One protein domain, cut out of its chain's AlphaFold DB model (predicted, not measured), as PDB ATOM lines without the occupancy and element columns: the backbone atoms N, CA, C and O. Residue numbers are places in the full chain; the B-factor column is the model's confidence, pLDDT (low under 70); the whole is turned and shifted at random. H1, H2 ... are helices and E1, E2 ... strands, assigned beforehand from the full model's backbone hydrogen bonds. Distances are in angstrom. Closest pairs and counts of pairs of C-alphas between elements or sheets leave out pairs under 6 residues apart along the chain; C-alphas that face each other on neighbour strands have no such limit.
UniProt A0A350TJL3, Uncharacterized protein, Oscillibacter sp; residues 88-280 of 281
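What this domain is: This is residues 88 to 280 of the 281 residues of an uncharacterized protein of Oscillibacter sp (UniProt A0A350TJL3). Look for a sandwich of two twisted sheets, partly face to face: E1, E2, E6, E9 and E10 make the smaller sheet, and E3, E4, E5, E12, E11, E8 and E7 the larger, which curls round helix H1 on its other face. The short H2 lies beyond H1 at the end of the printed part. The printed part has 193 residues, with twelve named strands, E1 to E12, followed by two named helices; both sheets are antiparallel in the orders just named. The class is mostly strand, with 96 residues, under half, in named elements. The whole is compact, with a radius of gyration of the C-alphas of 16.4 A and spans of 49 by 42 by 29 A.

How they stand to each other: Start at E1, residues 88 to 92, which forms a hairpin with E2, residues 97 to 101; N 89 and O 100 are 2.9 A apart. Next across this sheet find E6, residues 159 to 165, E9, residues 221 to 227, and E10, residues 233 to 239, with N 99 and O 161 at 2.8 A, N 162 and O 224 at 2.9 A, and N 223 and O 237 at 2.8 A. The other sheet begins with a meander, each strand the antiparallel neighbour of the one before: E3, residues 122 to 126, E4, residues 135 to 141, and E5, residues 144 to 152, with N 124 and O 138 at 2.8 A and N 148 and O 137 at 2.8 A. It goes on through E12, residues 255 to 261, E11, residues 244 to 250, E8, residues 200 to 207, and E7, residues 190 to 197; look for N 149 and O 258, N 257 and O 248, and N 205 and O 245, each pair at 2.8 A, and N 193 and O 204 at 2.9 A. E7 bends by 56 degrees at residue 194. The facing parts of the sheets are 10.5 A centre to centre; for instance, the closest C-alphas of E10 and E12, Ile 239 and Ile 260, are 6.9 A apart. H1, residues 265 to 274, is on the larger sheet, making two layers, a helix on one face of a sheet; its closest C-alphas with E7 are Glu 273 and Val 197, 5.8 A apart. H2, residues 277 to 280, is on neither sheet and meets H1 only through their link. In H1 every O i to N i+4 pair is within hydrogen-bond range; H2 is too short for one.

Where its parts are: Find C-alpha 88, where E1 begins, at (218.344, 211.066, 272.925). The longest strand, E5, runs 26.5 A from C-alpha 144 at (226.398, 187.580, 291.977); E8 spans 22.4 A and H1 14.4 A. H2 ends at C-alpha 280, (211.854, 214.478, 298.017).

The domain as a whole: The C-alphas farthest apart, of Glu 175 and Arg 280, are 52.6 A apart, and the printed part has no cut. The long links are E2 to E3, E6 to E7 and E8 to E9. The mean pLDDT of the printed part is 81.9; 39 residues are under 70, among them 166 to 178 and 210 to 219.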
ATOM      1  N   TRP A  88     218.002 212.449 273.215       90.56
ATOM      2  CA  TRP A  88     218.344 211.066 272.925       90.56
ATOM      3  C   TRP A  88     217.224 210.303 272.213       90.56
ATOM      4  O   TRP A  88     216.041 210.628 272.320       90.56
ATOM      5  N   PHE A  89     217.591 209.265 271.467       89.50
ATOM      6  CA  PHE A  89     216.645 208.318 270.880       89.50
ATOM      7  C   PHE A  89     217.274 206.934 270.730       89.50
ATOM      8  O   PHE A  89     218.497 206.800 270.668       89.50
ATOM      9  N   VAL A  90     216.433 205.903 270.635       90.19
ATOM     10  CA  VAL A  90     216.879 204.528 270.381       90.19
ATOM     11  C   VAL A  90     216.682 204.177 268.913       90.19
ATOM     12  O   VAL A  90     215.606 204.379 268.354       90.19
ATOM     13  N   GLN A  91     217.717 203.617 268.305       87.94
ATOM     14  CA  GLN A  91     217.700 203.002 266.989       87.94
ATOM     15  C   GLN A  91     217.894 201.494 267.166       87.94
ATOM     16  O   GLN A  91     218.924 201.070 267.676       87.94
ATOM     17  N   ILE A  92     216.916 200.693 266.742       87.00
ATOM     18  CA  ILE A  92     216.973 199.228 266.831       87.00
ATOM     19  C   ILE A  92     217.167 198.664 265.423       87.00
ATOM     20  O   ILE A  92     216.483 199.069 264.479       87.00
ATOM     21  N   THR A  93     218.142 197.779 265.290       85.44
ATOM     22  CA  THR A  93     218.470 197.048 264.065       85.44
ATOM     23  C   THR A  93     218.618 195.573 264.398       85.44
ATOM     24  O   THR A  93     218.832 195.246 265.558       85.44
ATOM     25  N   GLU A  94     218.601 194.702 263.392       82.12
ATOM     26  CA  GLU A  94     218.794 193.250 263.560       82.12
ATOM     27  C   GLU A  94     220.106 192.889 264.287       82.12
ATOM     28  O   GLU A  94     220.229 191.801 264.834       82.12
ATOM     29  N   LEU A  95     221.093 193.796 264.309       79.19
ATOM     30  CA  LEU A  95     222.422 193.548 264.882       79.19
ATOM     31  C   LEU A  95     222.716 194.349 266.156       79.19
ATOM     32  O   LEU A  95     223.570 193.952 266.949       79.19
ATOM     33  N   VAL A  96     222.092 195.521 266.318       84.44
ATOM     34  CA  VAL A  96     222.458 196.512 267.343       84.44
ATOM     35  C   VAL A  96     221.228 197.269 267.832       84.44
ATOM     36  O   VAL A  96     220.453 197.789 267.022       84.44
ATOM     37  N   THR A  97     221.137 197.449 269.152       89.69
ATOM     38  CA  THR A  97     220.323 198.513 269.760       89.69
ATOM     39  C   THR A  97     221.229 199.683 270.130       89.69
ATOM     40  O   THR A  97     222.080 199.568 271.008       89.69
ATOM     41  N   ALA A  98     221.067 200.809 269.438       90.25
ATOM     42  CA  ALA A  98     221.906 201.992 269.575       90.25
ATOM     43  C   ALA A  98     221.137 203.158 270.206       90.25
ATOM     44  O   ALA A  98     220.143 203.633 269.659       90.25
ATOM     45  N   TYR A  99     221.639 203.678 271.319       92.62
ATOM     46  CA  TYR A  99     221.234 204.958 271.883       92.62
ATOM     47  C   TYR A  99     222.033 206.066 271.222       92.62
ATOM     48  O   TYR A  99     223.261 206.083 271.276       92.62
ATOM     49  N   ARG A 100     221.333 207.001 270.592       91.25
ATOM     50  CA  ARG A 100     221.922 208.175 269.956       91.25
ATOM     51  C   ARG A 100     221.632 209.373 270.829       91.25
ATOM     52  O   ARG A 100     220.466 209.677 271.057       91.25
ATOM     53  N   ILE A 101     222.681 210.024 271.303       91.31
ATOM     54  CA  ILE A 101     222.614 211.064 272.321       91.31
ATOM     55  C   ILE A 101     223.302 212.311 271.779       91.31
ATOM     56  O   ILE A 101     224.410 212.253 271.248       91.31
ATOM     57  N   THR A 102     222.643 213.451 271.914       89.88
ATOM     58  CA  THR A 102     223.209 214.776 271.706       89.88
ATOM     59  C   THR A 102     223.628 215.320 273.071       89.88
ATOM     60  O   THR A 102     222.755 215.567 273.908       89.88
ATOM     61  N   PRO A 103     224.940 215.477 273.322       85.62
ATOM     62  CA  PRO A 103     225.432 216.078 274.551       85.62
ATOM     63  C   PRO A 103     224.863 217.471 274.799       85.62
ATOM     64  O   PRO A 103     224.457 218.176 273.872       85.62
ATOM     65  N   ALA A 104     224.895 217.872 276.060       83.50
ATOM     66  CA  ALA A 104     224.740 219.260 276.457       83.50
ATOM     67  C   ALA A 104     225.946 219.673 277.301       83.50
ATOM     68  O   ALA A 104     226.560 218.824 277.962       83.50
ATOM     69  N   ASP A 105     226.254 220.969 277.299       72.62
ATOM     70  CA  ASP A 105     227.228 221.538 278.224       72.62
ATOM     71  C   ASP A 105     226.827 221.157 279.650       72.62
ATOM     72  O   ASP A 105     225.685 221.374 280.071       72.62
ATOM     73  N   ALA A 106     227.752 220.536 280.383       61.59
ATOM     74  CA  ALA A 106     227.519 220.235 281.784       61.59
ATOM     75  C   ALA A 106     227.323 221.559 282.530       61.59
ATOM     76  O   ALA A 106     228.241 222.372 282.611       61.59
ATOM     77  N   GLY A 107     226.128 221.777 283.084       56.28
ATOM     78  CA  GLY A 107     225.979 222.735 284.174       56.28
ATOM     79  C   GLY A 107     226.862 222.324 285.360       56.28
ATOM     80  O   GLY A 107     227.260 221.167 285.472       56.28
ATOM     81  N   ASP A 108     227.138 223.267 286.261       47.09
ATOM     82  CA  ASP A 108     228.114 223.179 287.369       47.09
ATOM     83  C   ASP A 108     227.864 222.087 288.442       47.09
ATOM     84  O   ASP A 108     228.455 222.120 289.518       47.09
ATOM     85  N   THR A 109     227.000 221.100 288.208       51.28
ATOM     86  CA  THR A 109     226.656 220.085 289.216       51.28
ATOM     87  C   THR A 109     226.820 218.673 288.673       51.28
ATOM     88  O   THR A 109     225.910 218.083 288.102       51.28
ATOM     89  N   VAL A 110     227.999 218.097 288.921       53.72
ATOM     90  CA  VAL A 110     228.146 216.641 289.008       53.72
ATOM     91  C   VAL A 110     227.392 216.216 290.268       53.72
ATOM     92  O   VAL A 110     227.903 216.356 291.377       53.72
ATOM     93  N   GLN A 111     226.136 215.798 290.119       63.16
ATOM     94  CA  GLN A 111     225.372 215.245 291.234       63.16
ATOM     95  C   GLN A 111     226.002 213.901 291.632       63.16
ATOM     96  O   GLN A 111     226.365 213.087 290.777       63.16
ATOM     97  N   ASP A 112     226.157 213.666 292.934       74.94
ATOM     98  CA  ASP A 112     226.693 212.412 293.458       74.94
ATOM     99  C   ASP A 112     225.608 211.325 293.402       74.94
ATOM    100  O   ASP A 112     224.861 211.090 294.350       74.94
ATOM    101  N   TYR A 113     225.490 210.677 292.243       82.19
ATOM    102  CA  TYR A 113     224.527 209.605 292.000       82.19
ATOM    103  C   TYR A 113     224.929 208.324 292.742       82.19
ATOM    104  O   TYR A 113     225.831 207.605 292.301       82.19
ATOM    105  N   ILE A 114     224.265 208.038 293.866       88.38
ATOM    106  CA  ILE A 114     224.516 206.851 294.697       88.38
ATOM    107  C   ILE A 114     223.203 206.090 294.918       88.38
ATOM    108  O   ILE A 114     222.443 206.450 295.818       88.38
ATOM    109  N   PRO A 115     222.909 205.034 294.138       91.44
ATOM    110  CA  PRO A 115     221.833 204.117 294.483       91.44
ATOM    111  C   PRO A 115     222.101 203.406 295.812       91.44
ATOM    112  O   PRO A 115     223.238 203.104 296.187       91.44
ATOM    113  N   THR A 116     221.014 203.073 296.494       92.00
ATOM    114  CA  THR A 116     221.023 202.210 297.670       92.00
ATOM    115  C   THR A 116     221.219 200.761 297.234       92.00
ATOM    116  O   THR A 116     220.517 200.256 296.356       92.00
ATOM    117  N   ALA A 117     222.177 200.078 297.861       86.81
ATOM    118  CA  ALA A 117     222.435 198.670 297.589       86.81
ATOM    119  C   ALA A 117     221.194 197.812 297.905       86.81
ATOM    120  O   ALA A 117     220.568 198.019 298.951       86.81
ATOM    121  N   PRO A 118     220.861 196.809 297.073       88.44
ATOM    122  CA  PRO A 118     219.860 195.825 297.448       88.44
ATOM    123  C   PRO A 118     220.261 195.077 298.725       88.44
ATOM    124  O   PRO A 118     221.437 194.974 299.086       88.44
ATOM    125  N   LEU A 119     219.276 194.499 299.408       89.88
ATOM    126  CA  LEU A 119     219.528 193.732 300.624       89.88
ATOM    127  C   LEU A 119     220.494 192.566 300.347       89.88
ATOM    128  O   LEU A 119     220.298 191.790 299.416       89.88
ATOM    129  N   GLY A 120     221.527 192.425 301.181       91.81
ATOM    130  CA  GLY A 120     222.527 191.357 301.053       91.81
ATOM    131  C   GLY A 120     223.682 191.663 300.093       91.81
ATOM    132  O   GLY A 120     224.601 190.851 299.988       91.81
ATOM    133  N   TYR A 121     223.672 192.827 299.443       94.31
ATOM    134  CA  TYR A 121     224.779 193.325 298.632       94.31
ATOM    135  C   TYR A 121     225.713 194.213 299.458       94.31
ATOM    136  O   TYR A 121     225.268 195.048 300.246       94.31
ATOM    137  N   VAL A 122     227.022 194.052 299.263       95.25
ATOM    138  CA  VAL A 122     228.059 194.858 299.925       95.25
ATOM    139  C   VAL A 122     228.861 195.606 298.872       95.25
ATOM    140  O   VAL A 122     229.246 195.025 297.858       95.25
ATOM    141  N   LEU A 123     229.115 196.898 299.101       94.69
ATOM    142  CA  LEU A 123     229.909 197.707 298.179       94.69
ATOM    143  C   LEU A 123     231.342 197.164 298.145       94.69
ATOM    144  O   LEU A 123     232.041 197.152 299.155       94.69
ATOM    145  N   SER A 124     231.752 196.705 296.969       93.38
ATOM    146  CA  SER A 124     233.063 196.103 296.723       93.38
ATOM    147  C   SER A 124     234.017 197.051 295.995       93.38
ATOM    148  O   SER A 124     235.230 196.892 296.101       93.38
ATOM    149  N   GLY A 125     233.485 198.064 295.304       89.38
ATOM    150  CA  GLY A 125     234.280 199.122 294.694       89.38
ATOM    151  C   GLY A 125     233.440 200.310 294.238       89.38
ATOM    152  O   GLY A 125     232.330 200.134 293.741       89.38
ATOM    153  N   ASP A 126     234.003 201.503 294.402       88.94
ATOM    154  CA  ASP A 126     233.570 202.750 293.770       88.94
ATOM    155  C   ASP A 126     234.769 203.267 292.963       88.94
ATOM    156  O   ASP A 126     235.781 203.693 293.522       88.94
ATOM    157  N   PHE A 127     234.681 203.128 291.645       81.62
ATOM    158  CA  PHE A 127     235.752 203.404 290.692       81.62
ATOM    159  C   PHE A 127     235.536 204.732 289.967       81.62
ATOM    160  O   PHE A 127     235.889 204.851 288.797       81.62
ATOM    161  N   THR A 128     234.944 205.724 290.640       72.19
ATOM    162  CA  THR A 128     234.717 207.058 290.067       72.19
ATOM    163  C   THR A 128     235.984 207.606 289.396       72.19
ATOM    164  O   THR A 128     236.972 207.951 290.054       72.19
ATOM    165  N   GLY A 129     235.955 207.677 288.063       63.62
ATOM    166  CA  GLY A 129     237.052 208.168 287.244       63.62
ATOM    167  C   GLY A 129     237.111 209.688 287.311       63.62
ATOM    168  O   GLY A 129     236.245 210.372 286.771       63.62
ATOM    169  N   ARG A 130     238.147 210.245 287.952       55.31
ATOM    170  CA  ARG A 130     238.312 211.708 288.070       55.31
ATOM    171  C   ARG A 130     238.508 212.426 286.725       55.31
ATOM    172  O   ARG A 130     238.322 213.635 286.679       55.31
ATOM    173  N   GLU A 131     238.895 211.716 285.662       57.31
ATOM    174  CA  GLU A 131     239.270 212.321 284.371       57.31
ATOM    175  C   GLU A 131     238.128 212.382 283.344       57.31
ATOM    176  O   GLU A 131     238.046 213.344 282.587       57.31
ATOM    177  N   ASN A 132     237.234 211.389 283.315       68.12
ATOM    178  CA  ASN A 132     236.116 211.314 282.361       68.12
ATOM    179  C   ASN A 132     234.736 211.483 283.023       68.12
ATOM    180  O   ASN A 132     233.724 211.486 282.326       68.12
ATOM    181  N   GLY A 133     234.691 211.618 284.353       79.69
ATOM    182  CA  GLY A 133     233.461 211.797 285.126       79.69
ATOM    183  C   GLY A 133     232.561 210.560 285.168       79.69
ATOM    184  O   GLY A 133     231.459 210.642 285.707       79.69
ATOM    185  N   ILE A 134     233.006 209.424 284.617       87.12
ATOM    186  CA  ILE A 134     232.251 208.173 284.672       87.12
ATOM    187  C   ILE A 134     232.358 207.616 286.086       87.12
ATOM    188  O   ILE A 134     233.455 207.343 286.589       87.12
ATOM    189  N   ARG A 135     231.209 207.422 286.727       88.94
ATOM    190  CA  ARG A 135     231.122 206.735 288.012       88.94
ATOM    191  C   ARG A 135     230.753 205.287 287.782       88.94
ATOM    192  O   ARG A 135     229.783 205.013 287.088       88.94
ATOM    193  N   VAL A 136     231.494 204.387 288.414       91.06
ATOM    194  CA  VAL A 136     231.228 202.949 288.381       91.06
ATOM    195  C   VAL A 136     231.210 202.441 289.812       91.06
ATOM    196  O   VAL A 136     232.199 202.579 290.526       91.06
ATOM    197  N   MET A 137     230.106 201.839 290.233       93.12
ATOM    198  CA  MET A 137     229.988 201.205 291.541       93.12
ATOM    199  C   MET A 137     229.637 199.736 291.382       93.12
ATOM    200  O   MET A 137     228.749 199.379 290.611       93.12
ATOM    201  N   ARG A 138     230.329 198.880 292.132       94.81
ATOM    202  CA  ARG A 138     230.104 197.436 292.130       94.81
ATOM    203  C   ARG A 138     229.751 196.960 293.526       94.81
ATOM    204  O   ARG A 138     230.565 197.077 294.447       94.81
ATOM    205  N   TRP A 139     228.606 196.309 293.655       95.75
ATOM    206  CA  TRP A 139     228.264 195.537 294.841       95.75
ATOM    207  C   TRP A 139     228.344 194.044 294.562       95.75
ATOM    208  O   TRP A 139     227.950 193.582 293.494       95.75
ATOM    209  N   THR A 140     228.820 193.290 295.544       95.06
ATOM    210  CA  THR A 140     228.929 191.833 295.478       95.06
ATOM    211  C   THR A 140     227.973 191.191 296.478       95.06
ATOM    212  O   THR A 140     227.714 191.727 297.559       95.06
ATOM    213  N   SER A 141     227.446 190.024 296.122       94.12
ATOM    214  CA  SER A 141     226.683 189.162 297.024       94.12
ATOM    215  C   SER A 141     226.884 187.690 296.650       94.12
ATOM    216  O   SER A 141     227.536 187.365 295.657       94.12
ATOM    217  N   SER A 142     226.272 186.781 297.412       91.00
ATOM    218  CA  SER A 142     226.196 185.357 297.052       91.00
ATOM    219  C   SER A 142     225.363 185.079 295.792       91.00
ATOM    220  O   SER A 142     225.501 184.011 295.204       91.00
ATOM    221  N   GLN A 143     224.523 186.027 295.370       86.50
ATOM    222  CA  GLN A 143     223.683 185.941 294.171       86.50
ATOM    223  C   GLN A 143     224.389 186.474 292.913       86.50
ATOM    224  O   GLN A 143     223.817 186.444 291.827       86.50
ATOM    225  N   GLY A 144     225.624 186.965 293.050       89.88
ATOM    226  CA  GLY A 144     226.398 187.580 291.977       89.88
ATOM    227  C   GLY A 144     226.599 189.078 292.183       89.88
ATOM    228  O   GLY A 144     226.274 189.635 293.238       89.88
ATOM    229  N   ASP A 145     227.160 189.718 291.162       92.94
ATOM    230  CA  ASP A 145     227.475 191.143 291.164       92.94
ATOM    231  C   ASP A 145     226.289 192.008 290.719       92.94
ATOM    232  O   ASP A 145     225.445 191.596 289.921       92.94
ATOM    233  N   LEU A 146     226.263 193.233 291.233       94.81
ATOM    234  CA  LEU A 146     225.465 194.342 290.733       94.81
ATOM    235  C   LEU A 146     226.424 195.473 290.361       94.81
ATOM    236  O   LEU A 146     227.233 195.896 291.189       94.81
ATOM    237  N   LEU A 147     226.323 195.964 289.133       94.75
ATOM    238  CA  LEU A 147     227.126 197.059 288.607       94.75
ATOM    239  C   LEU A 147     226.215 198.244 288.295       94.75
ATOM    240  O   LEU A 147     225.249 198.098 287.553       94.75
ATOM    241  N   PHE A 148     226.537 199.408 288.842       95.00
ATOM    242  CA  PHE A 148     225.918 200.678 288.487       95.00
ATOM    243  C   PHE A 148     226.938 201.561 287.786       95.00
ATOM    244  O   PHE A 148     228.059 201.710 288.279       95.00
ATOM    245  N   GLU A 149     226.530 202.195 286.693       93.69
ATOM    246  CA  GLU A 149     227.329 203.215 286.033       93.69
ATOM    247  C   GLU A 149     226.523 204.475 285.730       93.69
ATOM    248  O   GLU A 149     225.387 204.413 285.258       93.69
ATOM    249  N   ALA A 150     227.154 205.624 285.967       92.69
ATOM    250  CA  ALA A 150     226.692 206.927 285.519       92.69
ATOM    251  C   ALA A 150     227.710 207.482 284.521       92.69
ATOM    252  O   ALA A 150     228.858 207.752 284.881       92.69
ATOM    253  N   VAL A 151     227.285 207.635 283.268       91.31
ATOM    254  CA  VAL A 151     228.117 208.107 282.160       91.31
ATOM    255  C   VAL A 151     227.674 209.523 281.779       91.31
ATOM    256  O   VAL A 151     226.578 209.686 281.231       91.31
ATOM    257  N   PRO A 152     228.496 210.556 282.042       89.31
ATOM    258  CA  PRO A 152     228.173 211.926 281.661       89.31
ATOM    259  C   PRO A 152     228.025 212.082 280.147       89.31
ATOM    260  O   PRO A 152     228.837 211.588 279.363       89.31
ATOM    261  N   MET A 153     227.006 212.827 279.729       87.69
ATOM    262  CA  MET A 153     226.711 213.139 278.331       87.69
ATOM    263  C   MET A 153     227.348 214.476 277.934       87.69
ATOM    264  O   MET A 153     226.658 215.407 277.520       87.69
ATOM    265  N   THR A 154     228.666 214.589 278.119       84.06
ATOM    266  CA  THR A 154     229.426 215.836 277.935       84.06
ATOM    267  C   THR A 154     230.303 215.828 276.681       84.06
ATOM    268  O   THR A 154     230.710 214.779 276.166       84.06
ATOM    269  N   GLY A 155     230.633 217.033 276.213       81.00
ATOM    270  CA  GLY A 155     231.445 217.285 275.022       81.00
ATOM    271  C   GLY A 155     230.615 217.781 273.840       81.00
ATOM    272  O   GLY A 155     229.401 217.892 273.931       81.00
ATOM    273  N   ASP A 156     231.283 218.049 272.719       82.56
ATOM    274  CA  ASP A 156     230.661 218.733 271.572       82.56
ATOM    275  C   ASP A 156     230.163 217.770 270.481       82.56
ATOM    276  O   ASP A 156     229.500 218.166 269.522       82.56
ATOM    277  N   GLU A 157     230.487 216.482 270.609       88.12
ATOM    278  CA  GLU A 157     230.195 215.462 269.605       88.12
ATOM    279  C   GLU A 157     229.126 214.467 270.076       88.12
ATOM    280  O   GLU A 157     229.187 214.009 271.217       88.12
ATOM    281  N   PRO A 158     228.195 214.038 269.199       89.38
ATOM    282  CA  PRO A 158     227.174 213.052 269.540       89.38
ATOM    283  C   PRO A 158     227.745 211.778 270.167       89.38
ATOM    284  O   PRO A 158     228.750 211.247 269.697       89.38
ATOM    285  N   ILE A 159     227.060 211.239 271.172       90.88
ATOM    286  CA  ILE A 159     227.417 209.966 271.802       90.88
ATOM    287  C   ILE A 159     226.534 208.859 271.218       90.88
ATOM    288  O   ILE A 159     225.321 209.017 271.063       90.88
ATOM    289  N   SER A 160     227.149 207.728 270.876       90.81
ATOM    290  CA  SER A 160     226.459 206.505 270.457       90.81
ATOM    291  C   SER A 160     226.758 205.409 271.468       90.81
ATOM    292  O   SER A 160     227.926 205.069 271.643       90.81
ATOM    293  N   VAL A 161     225.733 204.858 272.115       92.75
ATOM    294  CA  VAL A 161     225.878 203.704 273.014       92.75
ATOM    295  C   VAL A 161     225.215 202.503 272.375       92.75
ATOM    296  O   VAL A 161     224.018 202.521 272.112       92.75
ATOM    297  N   GLU A 162     225.990 201.472 272.087       90.38
ATOM    298  CA  GLU A 162     225.551 200.360 271.251       90.38
ATOM    299  C   GLU A 162     225.572 199.066 272.059       90.38
ATOM    300  O   GLU A 162     226.642 198.612 272.461       90.38
ATOM    301  N   LEU A 163     224.389 198.489 272.293       89.50
ATOM    302  CA  LEU A 163     224.226 197.157 272.868       89.50
ATOM    303  C   LEU A 163     224.401 196.116 271.761       89.50
ATOM    304  O   LEU A 163     223.612 196.085 270.807       89.50
ATOM    305  N   ARG A 164     225.426 195.273 271.898       81.44
ATOM    306  CA  ARG A 164     225.771 194.220 270.935       81.44
ATOM    307  C   ARG A 164     225.945 192.875 271.629       81.44
ATOM    308  O   ARG A 164     226.369 192.826 272.781       81.44
ATOM    309  N   SER A 165     225.650 191.809 270.901       74.62
ATOM    310  CA  SER A 165     225.939 190.431 271.296       74.62
ATOM    311  C   SER A 165     227.415 190.106 271.100       74.62
ATOM    312  O   SER A 165     228.102 190.771 270.331       74.62
ATOM    313  N   SER A 166     227.911 189.056 271.752       62.28
ATOM    314  CA  SER A 166     229.210 188.443 271.465       62.28
ATOM    315  C   SER A 166     229.333 187.971 270.014       62.28
ATOM    316  O   SER A 166     230.424 188.027 269.452       62.28
ATOM    317  N   SER A 167     228.227 187.536 269.389       56.59
ATOM    318  CA  SER A 167     228.193 187.110 267.980       56.59
ATOM    319  C   SER A 167     228.397 188.292 267.020       56.59
ATOM    320  O   SER A 167     228.974 188.138 265.944       56.59
ATOM    321  N   THR A 168     228.018 189.497 267.458       58.88
ATOM    322  CA  THR A 168     228.263 190.792 266.802       58.88
ATOM    323  C   THR A 168     229.387 191.597 267.484       58.88
ATOM    324  O   THR A 168     229.596 192.775 267.181       58.88
ATOM    325  N   GLY A 169     230.131 190.951 268.393       48.53
ATOM    326  CA  GLY A 169     230.924 191.568 269.465       48.53
ATOM    327  C   GLY A 169     232.441 191.519 269.290       48.53
ATOM    328  O   GLY A 169     233.178 191.709 270.256       48.53
ATOM    329  N   GLY A 170     232.940 191.294 268.077       42.38
ATOM    330  CA  GLY A 170     234.326 191.632 267.748       42.38
ATOM    331  C   GLY A 170     234.445 193.136 267.507       42.38
ATOM    332  O   GLY A 170     233.559 193.721 266.900       42.38
ATOM    333  N   LEU A 171     235.535 193.763 267.959       46.56
ATOM    334  CA  LEU A 171     235.885 195.205 267.944       46.56
ATOM    335  C   LEU A 171     235.661 196.005 266.641       46.56
ATOM    336  O   LEU A 171     235.916 197.202 266.578       46.56
ATOM    337  N   SER A 172     235.222 195.344 265.595       48.19
ATOM    338  CA  SER A 172     234.891 195.740 264.242       48.19
ATOM    339  C   SER A 172     234.444 194.429 263.585       48.19
ATOM    340  O   SER A 172     234.771 193.355 264.104       48.19
ATOM    341  N   SER A 173     233.825 194.441 262.403       46.50
ATOM    342  CA  SER A 173     234.037 193.255 261.557       46.50
ATOM    343  C   SER A 173     235.557 193.061 261.441       46.50
ATOM    344  O   SER A 173     236.258 193.990 261.032       46.50
ATOM    345  N   THR A 174     236.089 191.900 261.838       43.44
ATOM    346  CA  THR A 174     237.523 191.571 261.677       43.44
ATOM    347  C   THR A 174     237.951 191.615 260.209       43.44
ATOM    348  O   THR A 174     239.138 191.621 259.907       43.44
ATOM    349  N   GLU A 175     236.972 191.660 259.306       40.69
ATOM    350  CA  GLU A 175     237.112 191.792 257.865       40.69
ATOM    351  C   GLU A 175     237.168 193.263 257.400       40.69
ATOM    352  O   GLU A 175     237.819 193.544 256.398       40.69
ATOM    353  N   THR A 176     236.527 194.218 258.102       51.25
ATOM    354  CA  THR A 176     236.364 195.605 257.601       51.25
ATOM    355  C   THR A 176     236.782 196.740 258.541       51.25
ATOM    356  O   THR A 176     236.963 197.861 258.064       51.25
ATOM    357  N   GLY A 177     236.937 196.526 259.852       54.62
ATOM    358  CA  GLY A 177     237.281 197.624 260.773       54.62
ATOM    359  C   GLY A 177     236.129 198.607 261.071       54.62
ATOM    360  O   GLY A 177     236.367 199.669 261.638       54.62
ATOM    361  N   GLN A 178     234.898 198.310 260.631       61.22
ATOM    362  CA  GLN A 178     233.754 199.235 260.676       61.22
ATOM    363  C   GLN A 178     232.709 198.848 261.736       61.22
ATOM    364  O   GLN A 178     232.595 197.678 262.118       61.22
ATOM    365  N   ARG A 179     231.912 199.837 262.177       70.62
ATOM    366  CA  ARG A 179     230.754 199.620 263.061       70.62
ATOM    367  C   ARG A 179     229.692 198.770 262.335       70.62
ATOM    368  O   ARG A 179     229.392 199.071 261.179       70.62
ATOM    369  N   PRO A 180     229.107 197.742 262.974       67.06
ATOM    370  CA  PRO A 180     228.065 196.927 262.362       67.06
ATOM    371  C   PRO A 180     226.817 197.768 262.071       67.06
ATOM    372  O   PRO A 180     226.279 198.445 262.946       67.06
ATOM    373  N   THR A 181     226.348 197.718 260.827       62.59
ATOM    374  CA  THR A 181     225.109 198.367 260.385       62.59
ATOM    375  C   THR A 181     224.135 197.293 259.924       62.59
ATOM    376  O   THR A 181     224.289 196.750 258.831       62.59
ATOM    377  N   GLY A 182     223.170 196.957 260.777       65.69
ATOM    378  CA  GLY A 182     222.080 196.036 260.451       65.69
ATOM    379  C   GLY A 182     220.895 196.739 259.786       65.69
ATOM    380  O   GLY A 182     220.757 197.965 259.868       65.69
ATOM    381  N   GLY A 183     220.020 195.957 259.150       73.75
ATOM    382  CA  GLY A 183     218.691 196.418 258.742       73.75
ATOM    383  C   GLY A 183     217.796 196.706 259.952       73.75
ATOM    384  O   GLY A 183     218.145 196.382 261.084       73.75
ATOM    385  N   ALA A 184     216.639 197.334 259.739       77.56
ATOM    386  CA  ALA A 184     215.662 197.517 260.813       77.56
ATOM    387  C   ALA A 184     215.100 196.153 261.256       77.56
ATOM    388  O   ALA A 184     214.560 195.427 260.429       77.56
ATOM    389  N   GLY A 185     215.191 195.845 262.547       75.25
ATOM    390  CA  GLY A 185     214.747 194.584 263.148       75.25
ATOM    391  C   GLY A 185     215.137 194.528 264.622       75.25
ATOM    392  O   GLY A 185     215.805 195.447 265.094       75.25
ATOM    393  N   GLU A 186     214.695 193.507 265.352       80.31
ATOM    394  CA  GLU A 186     215.058 193.292 266.761       80.31
ATOM    395  C   GLU A 186     216.185 192.250 266.855       80.31
ATOM    396  O   GLU A 186     216.108 191.236 266.161       80.31
ATOM    397  N   PRO A 187     217.232 192.483 267.668       81.56
ATOM    398  CA  PRO A 187     218.285 191.494 267.896       81.56
ATOM    399  C   PRO A 187     217.769 190.231 268.588       81.56
ATOM    400  O   PRO A 187     216.927 190.314 269.477       81.56
ATOM    401  N   GLU A 188     218.313 189.074 268.215       81.75
ATOM    402  CA  GLU A 188     217.876 187.771 268.739       81.75
ATOM    403  C   GLU A 188     218.468 187.440 270.121       81.75
ATOM    404  O   GLU A 188     217.906 186.631 270.849       81.75
ATOM    405  N   ASP A 189     219.583 188.065 270.515       80.69
ATOM    406  CA  ASP A 189     220.351 187.677 271.710       80.69
ATOM    407  C   ASP A 189     219.789 188.220 273.039       80.69
ATOM    408  O   ASP A 189     220.301 187.910 274.121       80.69
ATOM    409  N   TYR A 190     218.769 189.078 272.991       87.56
ATOM    410  CA  TYR A 190     218.163 189.642 274.193       87.56
ATOM    411  C   TYR A 190     216.705 190.026 274.003       87.56
ATOM    412  O   TYR A 190     216.287 190.530 272.965       87.56
ATOM    413  N   GLU A 191     215.942 189.894 275.081       90.19
ATOM    414  CA  GLU A 191     214.594 190.443 275.161       90.19
ATOM    415  C   GLU A 191     214.637 191.881 275.678       90.19
ATOM    416  O   GLU A 191     215.481 192.242 276.506       90.19
ATOM    417  N   THR A 192     213.694 192.705 275.218       91.44
ATOM    418  CA  THR A 192     213.565 194.097 275.647       91.44
ATOM    419  C   THR A 192     212.207 194.376 276.280       91.44
ATOM    420  O   THR A 192     211.162 193.955 275.789       91.44
ATOM    421  N   GLU A 193     212.216 195.132 277.374       94.38
ATOM    422  CA  GLU A 193     211.018 195.590 278.069       94.38
ATOM    423  C   GLU A 193     211.124 197.099 278.327       94.38
ATOM    424  O   GLU A 193     212.115 197.589 278.874       94.38
ATOM    425  N   ASN A 194     210.096 197.859 277.942       95.25
ATOM    426  CA  ASN A 194     210.014 199.275 278.296       95.25
ATOM    427  C   ASN A 194     209.559 199.401 279.753       95.25
ATOM    428  O   ASN A 194     208.516 198.869 280.134       95.25
ATOM    429  N   VAL A 195     210.319 200.144 280.550       96.88
ATOM    430  CA  VAL A 195     210.033 200.412 281.962       96.88
ATOM    431  C   VAL A 195     210.171 201.908 282.248       96.88
ATOM    432  O   VAL A 195     210.443 202.717 281.359       96.88
ATOM    433  N   THR A 196     209.929 202.307 283.490       96.62
ATOM    434  CA  THR A 196     210.046 203.700 283.921       96.62
ATOM    435  C   THR A 196     210.907 203.751 285.172       96.62
ATOM    436  O   THR A 196     210.742 202.903 286.046       96.62
ATOM    437  N   VAL A 197     211.812 204.727 285.227       95.81
ATOM    438  CA  VAL A 197     212.631 205.056 286.400       95.81
ATOM    439  C   VAL A 197     212.450 206.543 286.659       95.81
ATOM    440  O   VAL A 197     212.728 207.349 285.782       95.81
ATOM    441  N   HIS A 198     211.928 206.926 287.815       94.12
ATOM    442  CA  HIS A 198     211.671 208.306 288.208       94.12
ATOM    443  C   HIS A 198     210.815 209.092 287.193       94.12
ATOM    444  O   HIS A 198     211.025 210.270 286.914       94.12
ATOM    445  N   GLY A 199     209.842 208.422 286.567       92.81
ATOM    446  CA  GLY A 199     209.039 209.007 285.482       92.81
ATOM    447  C   GLY A 199     209.774 209.144 284.139       92.81
ATOM    448  O   GLY A 199     209.152 209.535 283.150       92.81
ATOM    449  N   LEU A 200     211.060 208.796 284.074       93.00
ATOM    450  CA  LEU A 200     211.870 208.771 282.860       93.00
ATOM    451  C   LEU A 200     211.662 207.460 282.103       93.00
ATOM    452  O   LEU A 200     211.498 206.388 282.692       93.00
ATOM    453  N   SER A 201     211.696 207.544 280.774       94.19
ATOM    454  CA  SER A 201     211.668 206.353 279.924       94.19
ATOM    455  C   SER A 201     212.952 205.553 280.108       94.19
ATOM    456  O   SER A 201     214.049 206.076 279.926       94.19
ATOM    457  N   ALA A 202     212.797 204.277 280.436       96.25
ATOM    458  CA  ALA A 202     213.887 203.351 280.673       96.25
ATOM    459  C   ALA A 202     213.639 202.055 279.899       96.25
ATOM    460  O   ALA A 202     212.507 201.726 279.528       96.25
ATOM    461  N   ARG A 203     214.704 201.304 279.643       95.81
ATOM    462  CA  ARG A 203     214.611 200.039 278.923       95.81
ATOM    463  C   ARG A 203     215.417 198.973 279.637       95.81
ATOM    464  O   ARG A 203     216.586 199.179 279.961       95.81
ATOM    465  N   LEU A 204     214.759 197.854 279.900       96.69
ATOM    466  CA  LEU A 204     215.356 196.671 280.486       96.69
ATOM    467  C   LEU A 204     215.689 195.690 279.365       96.69
ATOM    468  O   LEU A 204     214.827 195.364 278.551       96.69
ATOM    469  N   TYR A 205     216.926 195.218 279.350       94.56
ATOM    470  CA  TYR A 205     217.389 194.148 278.479       94.56
ATOM    471  C   TYR A 205     217.632 192.901 279.308       94.56
ATOM    472  O   TYR A 205     218.232 192.992 280.380       94.56
ATOM    473  N   ARG A 206     217.187 191.747 278.817       93.38
ATOM    474  CA  ARG A 206     217.494 190.438 279.400       93.38
ATOM    475  C   ARG A 206     218.327 189.656 278.408       93.38
ATOM    476  O   ARG A 206     217.830 189.340 277.333       93.38
ATOM    477  N   ILE A 207     219.577 189.380 278.765       90.25
ATOM    478  CA  ILE A 207     220.493 188.674 277.875       90.25
ATOM    479  C   ILE A 207     220.135 187.195 277.903       90.25
ATOM    480  O   ILE A 207     220.148 186.569 278.967       90.25
ATOM    481  N   LEU A 208     219.783 186.655 276.740       85.06
ATOM    482  CA  LEU A 208     219.415 185.255 276.618       85.06
ATOM    483  C   LEU A 208     220.674 184.381 276.730       85.06
ATOM    484  O   LEU A 208     221.748 184.780 276.278       85.06
ATOM    485  N   PRO A 209     220.580 183.200 277.358       76.94
ATOM    486  CA  PRO A 209     221.658 182.223 277.306       76.94
ATOM    487  C   PRO A 209     221.828 181.716 275.866       76.94
ATOM    488  O   PRO A 209     220.840 181.567 275.146       76.94
ATOM    489  N   ALA A 210     223.056 181.405 275.452       65.81
ATOM    490  CA  ALA A 210     223.294 180.876 274.110       65.81
ATOM    491  C   ALA A 210     222.602 179.511 273.903       65.81
ATOM    492  O   ALA A 210     222.791 178.572 274.685       65.81
ATOM    493  N   GLU A 211     221.827 179.364 272.823       60.75
ATOM    494  CA  GLU A 211     221.304 178.060 272.411       60.75
ATOM    495  C   GLU A 211     222.436 177.205 271.812       60.75
ATOM    496  O   GLU A 211     222.812 177.346 270.652       60.75
ATOM    497  N   GLY A 212     222.978 176.279 272.609       58.53
ATOM    498  CA  GLY A 212     223.884 175.229 272.133       58.53
ATOM    499  C   GLY A 212     225.259 175.209 272.804       58.53
ATOM    500  O   GLY A 212     225.957 176.208 272.937       58.53
ATOM    501  N   THR A 213     225.676 174.014 273.218       44.34
ATOM    502  CA  THR A 213     226.951 173.690 273.876       44.34
ATOM    503  C   THR A 213     228.172 173.886 272.962       44.34
ATOM    504  O   THR A 213     228.727 172.912 272.454       44.34
ATOM    505  N   ALA A 214     228.642 175.121 272.785       46.09
ATOM    506  CA  ALA A 214     230.007 175.399 272.329       46.09
ATOM    507  C   ALA A 214     230.809 176.028 273.492       46.09
ATOM    508  O   ALA A 214     230.696 177.223 273.753       46.09
ATOM    509  N   PRO A 215     231.619 175.246 274.230       43.38
ATOM    510  CA  PRO A 215     232.125 175.617 275.557       43.38
ATOM    511  C   PRO A 215     233.312 176.605 275.567       43.38
ATOM    512  O   PRO A 215     234.063 176.616 276.539       43.38
ATOM    513  N   GLN A 216     233.546 177.398 274.510       45.72
ATOM    514  CA  GLN A 216     234.786 178.194 274.391       45.72
ATOM    515  C   GLN A 216     234.636 179.671 273.997       45.72
ATOM    516  O   GLN A 216     235.649 180.357 273.882       45.72
ATOM    517  N   VAL A 217     233.421 180.203 273.864       48.91
ATOM    518  CA  VAL A 217     233.208 181.651 273.695       48.91
ATOM    519  C   VAL A 217     232.339 182.125 274.859       48.91
ATOM    520  O   VAL A 217     231.349 181.480 275.180       48.91
ATOM    521  N   GLN A 218     232.732 183.187 275.564       51.62
ATOM    522  CA  GLN A 218     231.822 183.878 276.487       51.62
ATOM    523  C   GLN A 218     230.724 184.522 275.633       51.62
ATOM    524  O   GLN A 218     231.040 185.449 274.887       51.62
ATOM    525  N   HIS A 219     229.473 184.054 275.708       60.12
ATOM    526  CA  HIS A 219     228.375 184.578 274.889       60.12
ATOM    527  C   HIS A 219     227.647 185.739 275.588       60.12
ATOM    528  O   HIS A 219     226.425 185.790 275.651       60.12
ATOM    529  N   GLY A 220     228.394 186.678 276.175       70.19
ATOM    530  CA  GLY A 220     227.813 187.868 276.805       70.19
ATOM    531  C   GLY A 220     227.422 188.947 275.794       70.19
ATOM    532  O   GLY A 220     227.885 188.954 274.656       70.19
ATOM    533  N   CYS A 221     226.625 189.919 276.232       85.44
ATOM    534  CA  CYS A 221     226.455 191.175 275.503       85.44
ATOM    535  C   CYS A 221     227.440 192.233 276.015       85.44
ATOM    536  O   CYS A 221     228.047 192.092 277.075       85.44
ATOM    537  N   GLY A 222     227.585 193.330 275.283       86.44
ATOM    538  CA  GLY A 222     228.312 194.500 275.754       86.44
ATOM    539  C   GLY A 222     227.668 195.803 275.306       86.44
ATOM    540  O   GLY A 222     226.935 195.848 274.320       86.44
ATOM    541  N   LEU A 223     227.947 196.866 276.050       90.00
ATOM    542  CA  LEU A 223     227.624 198.242 275.695       90.00
ATOM    543  C   LEU A 223     228.917 198.954 275.321       90.00
ATOM    544  O   LEU A 223     229.822 199.060 276.147       90.00
ATOM    545  N   TRP A 224     228.997 199.451 274.092       88.75
ATOM    546  CA  TRP A 224     230.136 200.231 273.603       88.75
ATOM    547  C   TRP A 224     229.752 201.690 273.435       88.75
ATOM    548  O   TRP A 224     228.749 201.999 272.791       88.75
ATOM    549  N   PHE A 225     230.578 202.578 273.976       90.12
ATOM    550  CA  PHE A 225     230.345 204.013 273.974       90.12
ATOM    551  C   PHE A 225     231.287 204.689 272.991       90.12
ATOM    552  O   PHE A 225     232.507 204.662 273.149       90.12
ATOM    553  N   TYR A 226     230.712 205.329 271.986       88.38
ATOM    554  CA  TYR A 226     231.445 206.030 270.947       88.38
ATOM    555  C   TYR A 226     231.148 207.517 270.979       88.38
ATOM    556  O   TYR A 226     230.026 207.928 271.280       88.38
ATOM    557  N   ARG A 227     232.141 208.305 270.576       88.00
ATOM    558  CA  ARG A 227     231.986 209.728 270.297       88.00
ATOM    559  C   ARG A 227     232.009 209.945 268.782       88.00
ATOM    560  O   ARG A 227     232.777 209.303 268.068       88.00
ATOM    561  N   GLY A 228     231.070 210.740 268.281       84.75
ATOM    562  CA  GLY A 228     230.914 211.017 266.858       84.75
ATOM    563  C   GLY A 228     230.899 209.745 266.001       84.75
ATOM    564  O   GLY A 228     230.225 208.749 266.304       84.75
ATOM    565  N   SER A 229     231.671 209.778 264.917       79.50
ATOM    566  CA  SER A 229     231.891 208.651 264.005       79.50
ATOM    567  C   SER A 229     233.136 207.822 264.335       79.50
ATOM    568  O   SER A 229     233.490 206.949 263.543       79.50
ATOM    569  N   ASP A 230     233.791 208.051 265.478       78.94
ATOM    570  CA  ASP A 230     235.062 207.395 265.783       78.94
ATOM    571  C   ASP A 230     234.927 205.865 265.840       78.94
ATOM    572  O   ASP A 230     233.971 205.336 266.419       78.94
ATOM    573  N   PRO A 231     235.869 205.112 265.251       73.12
ATOM    574  CA  PRO A 231     235.832 203.652 265.300       73.12
ATOM    575  C   PRO A 231     236.216 203.115 266.687       73.12
ATOM    576  O   PRO A 231     235.884 201.980 267.024       73.12
ATOM    577  N   VAL A 232     236.896 203.928 267.497       80.25
ATOM    578  CA  VAL A 232     237.358 203.566 268.838       80.25
ATOM    579  C   VAL A 232     236.321 204.012 269.863       80.25
ATOM    580  O   VAL A 232     235.877 205.158 269.861       80.25
ATOM    581  N   HIS A 233     235.919 203.089 270.732       84.88
ATOM    582  CA  HIS A 233     235.053 203.398 271.863       84.88
ATOM    583  C   HIS A 233     235.881 204.032 272.988       84.88
ATOM    584  O   HIS A 233     237.041 203.672 273.184       84.88
ATOM    585  N   PHE A 234     235.291 204.957 273.741       86.00
ATOM    586  CA  PHE A 234     235.940 205.560 274.912       86.00
ATOM    587  C   PHE A 234     235.595 204.835 276.217       86.00
ATOM    588  O   PHE A 234     236.268 205.033 277.225       86.00
ATOM    589  N   HIS A 235     234.540 204.018 276.206       87.56
ATOM    590  CA  HIS A 235     234.093 203.223 277.344       87.56
ATOM    591  C   HIS A 235     233.388 201.953 276.856       87.56
ATOM    592  O   HIS A 235     232.787 201.945 275.774       87.56
ATOM    593  N   GLN A 236     233.487 200.875 277.627       87.25
ATOM    594  CA  GLN A 236     232.836 199.601 277.331       87.25
ATOM    595  C   GLN A 236     232.404 198.924 278.628       87.25
ATOM    596  O   GLN A 236     233.159 198.889 279.596       87.25
ATOM    597  N   VAL A 237     231.220 198.312 278.597       89.06
ATOM    598  CA  VAL A 237     230.680 197.526 279.708       89.06
ATOM    599  C   VAL A 237     230.267 196.151 279.209       89.06
ATOM    600  O   VAL A 237     229.581 196.045 278.195       89.06
ATOM    601  N   SER A 238     230.668 195.099 279.917       87.69
ATOM    602  CA  SER A 238     230.274 193.721 279.605       87.69
ATOM    603  C   SER A 238     229.057 193.308 280.428       87.69
ATOM    604  O   SER A 238     229.006 193.545 281.634       87.69
ATOM    605  N   ILE A 239     228.103 192.646 279.782       88.94
ATOM    606  CA  ILE A 239     226.878 192.125 280.386       88.94
ATOM    607  C   ILE A 239     226.915 190.594 280.270       88.94
ATOM    608  O   ILE A 239     226.881 190.068 279.153       88.94
ATOM    609  N   PRO A 240     227.003 189.866 281.395       85.31
ATOM    610  CA  PRO A 240     227.016 188.407 281.379       85.31
ATOM    611  C   PRO A 240     225.737 187.802 280.786       85.31
ATOM    612  O   PRO A 240     224.661 188.397 280.854       85.31
ATOM    613  N   GLU A 241     225.843 186.579 280.270       83.31
ATOM    614  CA  GLU A 241     224.679 185.760 279.909       83.31
ATOM    615  C   GLU A 241     223.720 185.601 281.089       83.31
ATOM    616  O   GLU A 241     224.144 185.442 282.237       83.31
ATOM    617  N   GLY A 242     222.416 185.641 280.811       85.00
ATOM    618  CA  GLY A 242     221.376 185.523 281.833       85.00
ATOM    619  C   GLY A 242     221.261 186.729 282.771       85.00
ATOM    620  O   GLY A 242     220.341 186.766 283.588       85.00
ATOM    621  N   ALA A 243     222.150 187.724 282.667       90.94
ATOM    622  CA  ALA A 243     222.015 188.979 283.390       90.94
ATOM    623  C   ALA A 243     220.992 189.897 282.710       90.94
ATOM    624  O   ALA A 243     220.611 189.729 281.546       90.94
ATOM    625  N   ALA A 244     220.565 190.911 283.451       94.00
ATOM    626  CA  ALA A 244     219.754 191.992 282.935       94.00
ATOM    627  C   ALA A 244     220.511 193.321 283.002       94.00
ATOM    628  O   ALA A 244     221.338 193.532 283.889       94.00
ATOM    629  N   ALA A 245     220.209 194.215 282.063       95.44
ATOM    630  CA  ALA A 245     220.742 195.567 281.999       95.44
ATOM    631  C   ALA A 245     219.589 196.568 281.899       95.44
ATOM    632  O   ALA A 245     218.833 196.567 280.928       95.44
ATOM    633  N   LEU A 246     219.444 197.421 282.907       97.75
ATOM    634  CA  LEU A 246     218.514 198.542 282.908       97.75
ATOM    635  C   LEU A 246     219.256 199.797 282.446       97.75
ATOM    636  O   LEU A 246     220.257 200.174 283.049       97.75
ATOM    637  N   VAL A 247     218.763 200.435 281.384       97.50
ATOM    638  CA  VAL A 247     219.366 201.634 280.785       97.50
ATOM    639  C   VAL A 247     218.341 202.756 280.742       97.50
ATOM    640  O   VAL A 247     217.214 202.555 280.278       97.50
ATOM    641  N   TRP A 248     218.731 203.945 281.188       96.06
ATOM    642  CA  TRP A 248     217.907 205.146 281.073       96.06
ATOM    643  C   TRP A 248     218.769 206.391 280.909       96.06
ATOM    644  O   TRP A 248     219.944 206.410 281.269       96.06
ATOM    645  N   VAL A 249     218.177 207.427 280.323       94.12
ATOM    646  CA  VAL A 249     218.826 208.723 280.131       94.12
ATOM    647  C   VAL A 249     218.080 209.755 280.951       94.12
ATOM    648  O   VAL A 249     216.861 209.895 280.830       94.12
ATOM    649  N   ASP A 250     218.828 210.499 281.752       91.81
ATOM    650  CA  ASP A 250     218.325 211.647 282.480       91.81
ATOM    651  C   ASP A 250     218.931 212.919 281.883       91.81
ATOM    652  O   ASP A 250     220.106 213.257 282.039       91.81
ATOM    653  N   GLU A 251     218.088 213.627 281.140       87.88
ATOM    654  CA  GLU A 251     218.461 214.853 280.453       87.88
ATOM    655  C   GLU A 251     218.708 216.032 281.399       87.88
ATOM    656  O   GLU A 251     219.359 216.995 280.993       87.88
ATOM    657  N   ARG A 252     218.192 215.998 282.633       85.88
ATOM    658  CA  ARG A 252     218.443 217.053 283.625       85.88
ATOM    659  C   ARG A 252     219.780 216.825 284.308       85.88
ATOM    660  O   ARG A 252     220.571 217.755 284.409       85.88
ATOM    661  N   ALA A 253     220.033 215.573 284.674       86.44
ATOM    662  CA  ALA A 253     221.312 215.087 285.176       86.44
ATOM    663  C   ALA A 253     222.452 215.189 284.151       86.44
ATOM    664  O   ALA A 253     223.623 215.149 284.518       86.44
ATOM    665  N   ASN A 254     222.102 215.261 282.864       88.88
ATOM    666  CA  ASN A 254     223.018 215.118 281.738       88.88
ATOM    667  C   ASN A 254     223.838 213.813 281.802       88.88
ATOM    668  O   ASN A 254     225.017 213.797 281.451       88.88
ATOM    669  N   CYS A 255     223.201 212.717 282.227       90.81
ATOM    670  CA  CYS A 255     223.811 211.394 282.355       90.81
ATOM    671  C   CYS A 255     222.995 210.308 281.642       90.81
ATOM    672  O   CYS A 255     221.760 210.322 281.647       90.81
ATOM    673  N   LEU A 256     223.700 209.324 281.083       94.12
ATOM    674  CA  LEU A 256     223.151 207.999 280.826       94.12
ATOM    675  C   LEU A 256     223.495 207.104 282.014       94.12
ATOM    676  O   LEU A 256     224.645 207.058 282.449       94.12
ATOM    677  N   PHE A 257     222.506 206.376 282.505       95.88
ATOM    678  CA  PHE A 257     222.663 205.447 283.607       95.88
ATOM    679  C   PHE A 257     222.480 204.007 283.152       95.88
ATOM    680  O   PHE A 257     221.692 203.701 282.251       95.88
ATOM    681  N   LEU A 258     223.218 203.129 283.816       96.12
ATOM    682  CA  LEU A 258     223.241 201.702 283.567       96.12
ATOM    683  C   LEU A 258     223.223 200.963 284.901       96.12
ATOM    684  O   LEU A 258     224.004 201.271 285.798       96.12
ATOM    685  N   LEU A 259     222.359 199.960 285.015       96.88
ATOM    686  CA  LEU A 259     222.349 199.036 286.140       96.88
ATOM    687  C   LEU A 259     222.319 197.600 285.617       96.88
ATOM    688  O   LEU A 259     221.363 197.205 284.950       96.88
ATOM    689  N   ILE A 260     223.366 196.829 285.901       95.62
ATOM    690  CA  ILE A 260     223.552 195.459 285.412       95.62
ATOM    691  C   ILE A 260     223.618 194.488 286.582       95.62
ATOM    692  O   ILE A 260     224.390 194.691 287.518       95.62
ATOM    693  N   GLY A 261     222.875 193.390 286.495       93.94
ATOM    694  CA  GLY A 261     222.977 192.292 287.450       93.94
ATOM    695  C   GLY A 261     221.965 191.181 287.189       93.94
ATOM    696  O   GLY A 261     221.203 191.221 286.223       93.94
ATOM    697  N   GLY A 262     221.978 190.157 288.042       91.12
ATOM    698  CA  GLY A 262     221.083 188.995 287.946       91.12
ATOM    699  C   GLY A 262     219.717 189.173 288.623       91.12
ATOM    700  O   GLY A 262     218.988 188.196 288.777       91.12
ATOM    701  N   GLN A 263     219.382 190.378 289.089       90.31
ATOM    702  CA  GLN A 263     218.189 190.626 289.900       90.31
ATOM    703  C   GLN A 263     216.911 190.701 289.053       90.31
ATOM    704  O   GLN A 263     216.920 190.821 287.822       90.31
ATOM    705  N   SER A 264     215.767 190.652 289.733       92.62
ATOM    706  CA  SER A 264     214.470 190.823 289.089       92.62
ATOM    707  C   SER A 264     214.290 192.240 288.525       92.62
ATOM    708  O   SER A 264     214.942 193.199 288.941       92.62
ATOM    709  N   ARG A 265     213.325 192.404 287.604       95.06
ATOM    710  CA  ARG A 265     212.933 193.734 287.088       95.06
ATOM    711  C   ARG A 265     212.617 194.704 288.225       95.06
ATOM    712  O   ARG A 265     213.019 195.859 288.174       95.06
ATOM    713  N   GLN A 266     211.860 194.239 289.218       95.44
ATOM    714  CA  GLN A 266     211.399 195.076 290.319       95.44
ATOM    715  C   GLN A 266     212.564 195.550 291.189       95.44
ATOM    716  O   GLN A 266     212.589 196.715 291.568       95.44
ATOM    717  N   GLU A 267     213.532 194.679 291.467       94.62
ATOM    718  CA  GLU A 267     214.723 195.039 292.241       94.62
ATOM    719  C   GLU A 267     215.610 196.027 291.483       94.62
ATOM    720  O   GLU A 267     215.976 197.048 292.055       94.62
ATOM    721  N   LEU A 268     215.890 195.791 290.196       95.62
ATOM    722  CA  LEU A 268     216.689 196.721 289.388       95.62
ATOM    723  C   LEU A 268     216.046 198.112 289.314       95.62
ATOM    724  O   LEU A 268     216.723 199.118 289.510       95.62
ATOM    725  N   VAL A 269     214.730 198.177 289.088       96.75
ATOM    726  CA  VAL A 269     214.002 199.453 289.089       96.75
ATOM    727  C   VAL A 269     214.036 200.094 290.477       96.75
ATOM    728  O   VAL A 269     214.309 201.282 290.576       96.75
ATOM    729  N   SER A 270     213.830 199.332 291.553       95.56
ATOM    730  CA  SER A 270     213.884 199.868 292.921       95.56
ATOM    731  C   SER A 270     215.251 200.460 293.269       95.56
ATOM    732  O   SER A 270     215.317 201.501 293.918       95.56
ATOM    733  N   VAL A 271     216.340 199.816 292.845       95.75
ATOM    734  CA  VAL A 271     217.703 200.329 293.038       95.75
ATOM    735  C   VAL A 271     217.896 201.625 292.255       95.75
ATOM    736  O   VAL A 271     218.392 202.599 292.814       95.75
ATOM    737  N   ALA A 272     217.464 201.671 290.994       95.75
ATOM    738  CA  ALA A 272     217.557 202.873 290.170       95.75
ATOM    739  C   ALA A 272     216.738 204.047 290.747       95.75
ATOM    740  O   ALA A 272     217.228 205.170 290.816       95.75
ATOM    741  N   GLU A 273     215.521 203.789 291.233       95.31
ATOM    742  CA  GLU A 273     214.654 204.798 291.864       95.31
ATOM    743  C   GLU A 273     215.260 205.382 293.147       95.31
ATOM    744  O   GLU A 273     215.111 206.574 293.411       95.31
ATOM    745  N   SER A 274     215.993 204.572 293.922       93.75
ATOM    746  CA  SER A 274     216.594 205.011 295.191       93.75
ATOM    747  C   SER A 274     217.590 206.168 295.039       93.75
ATOM    748  O   SER A 274     217.822 206.916 295.986       93.75
ATOM    749  N   MET A 275     218.139 206.361 293.837       91.00
ATOM    750  CA  MET A 275     219.035 207.475 293.514       91.00
ATOM    751  C   MET A 275     218.350 208.838 293.615       91.00
ATOM    752  O   MET A 275     219.017 209.843 293.842       91.00
ATOM    753  N   TYR A 276     217.026 208.861 293.450       89.44
ATOM    754  CA  TYR A 276     216.211 210.072 293.393       89.44
ATOM    755  C   TYR A 276     215.432 210.333 294.694       89.44
ATOM    756  O   TYR A 276     214.695 211.313 294.799       89.44
ATOM    757  N   GLU A 277     215.553 209.467 295.706       78.06
ATOM    758  CA  GLU A 277     214.788 209.596 296.955       78.06
ATOM    759  C   GLU A 277     215.217 210.805 297.803       78.06
ATOM    760  O   GLU A 277     214.398 211.359 298.539       78.06
ATOM    761  N   SER A 278     216.460 211.276 297.654       61.22
ATOM    762  CA  SER A 278     216.973 212.467 298.345       61.22
ATOM    763  C   SER A 278     216.368 213.784 297.837       61.22
ATOM    764  O   SER A 278     216.365 214.762 298.576       61.22
ATOM    765  N   GLU A 279     215.788 213.813 296.632       55.72
ATOM    766  CA  GLU A 279     215.158 215.010 296.047       55.72
ATOM    767  C   GLU A 279     213.732 215.270 296.572       55.72
ATOM    768  O   GLU A 279     213.108 216.276 296.229       55.72
ATOM    769  N   ARG A 280     213.189 214.362 297.399       46.47
ATOM    770  CA  ARG A 280     211.854 214.478 298.017       46.47
ATOM    771  C   ARG A 280     211.857 214.987 299.466       46.47
ATOM    772  O   ARG A 280     210.764 215.150 300.014       46.47
TER     773      ARG A 280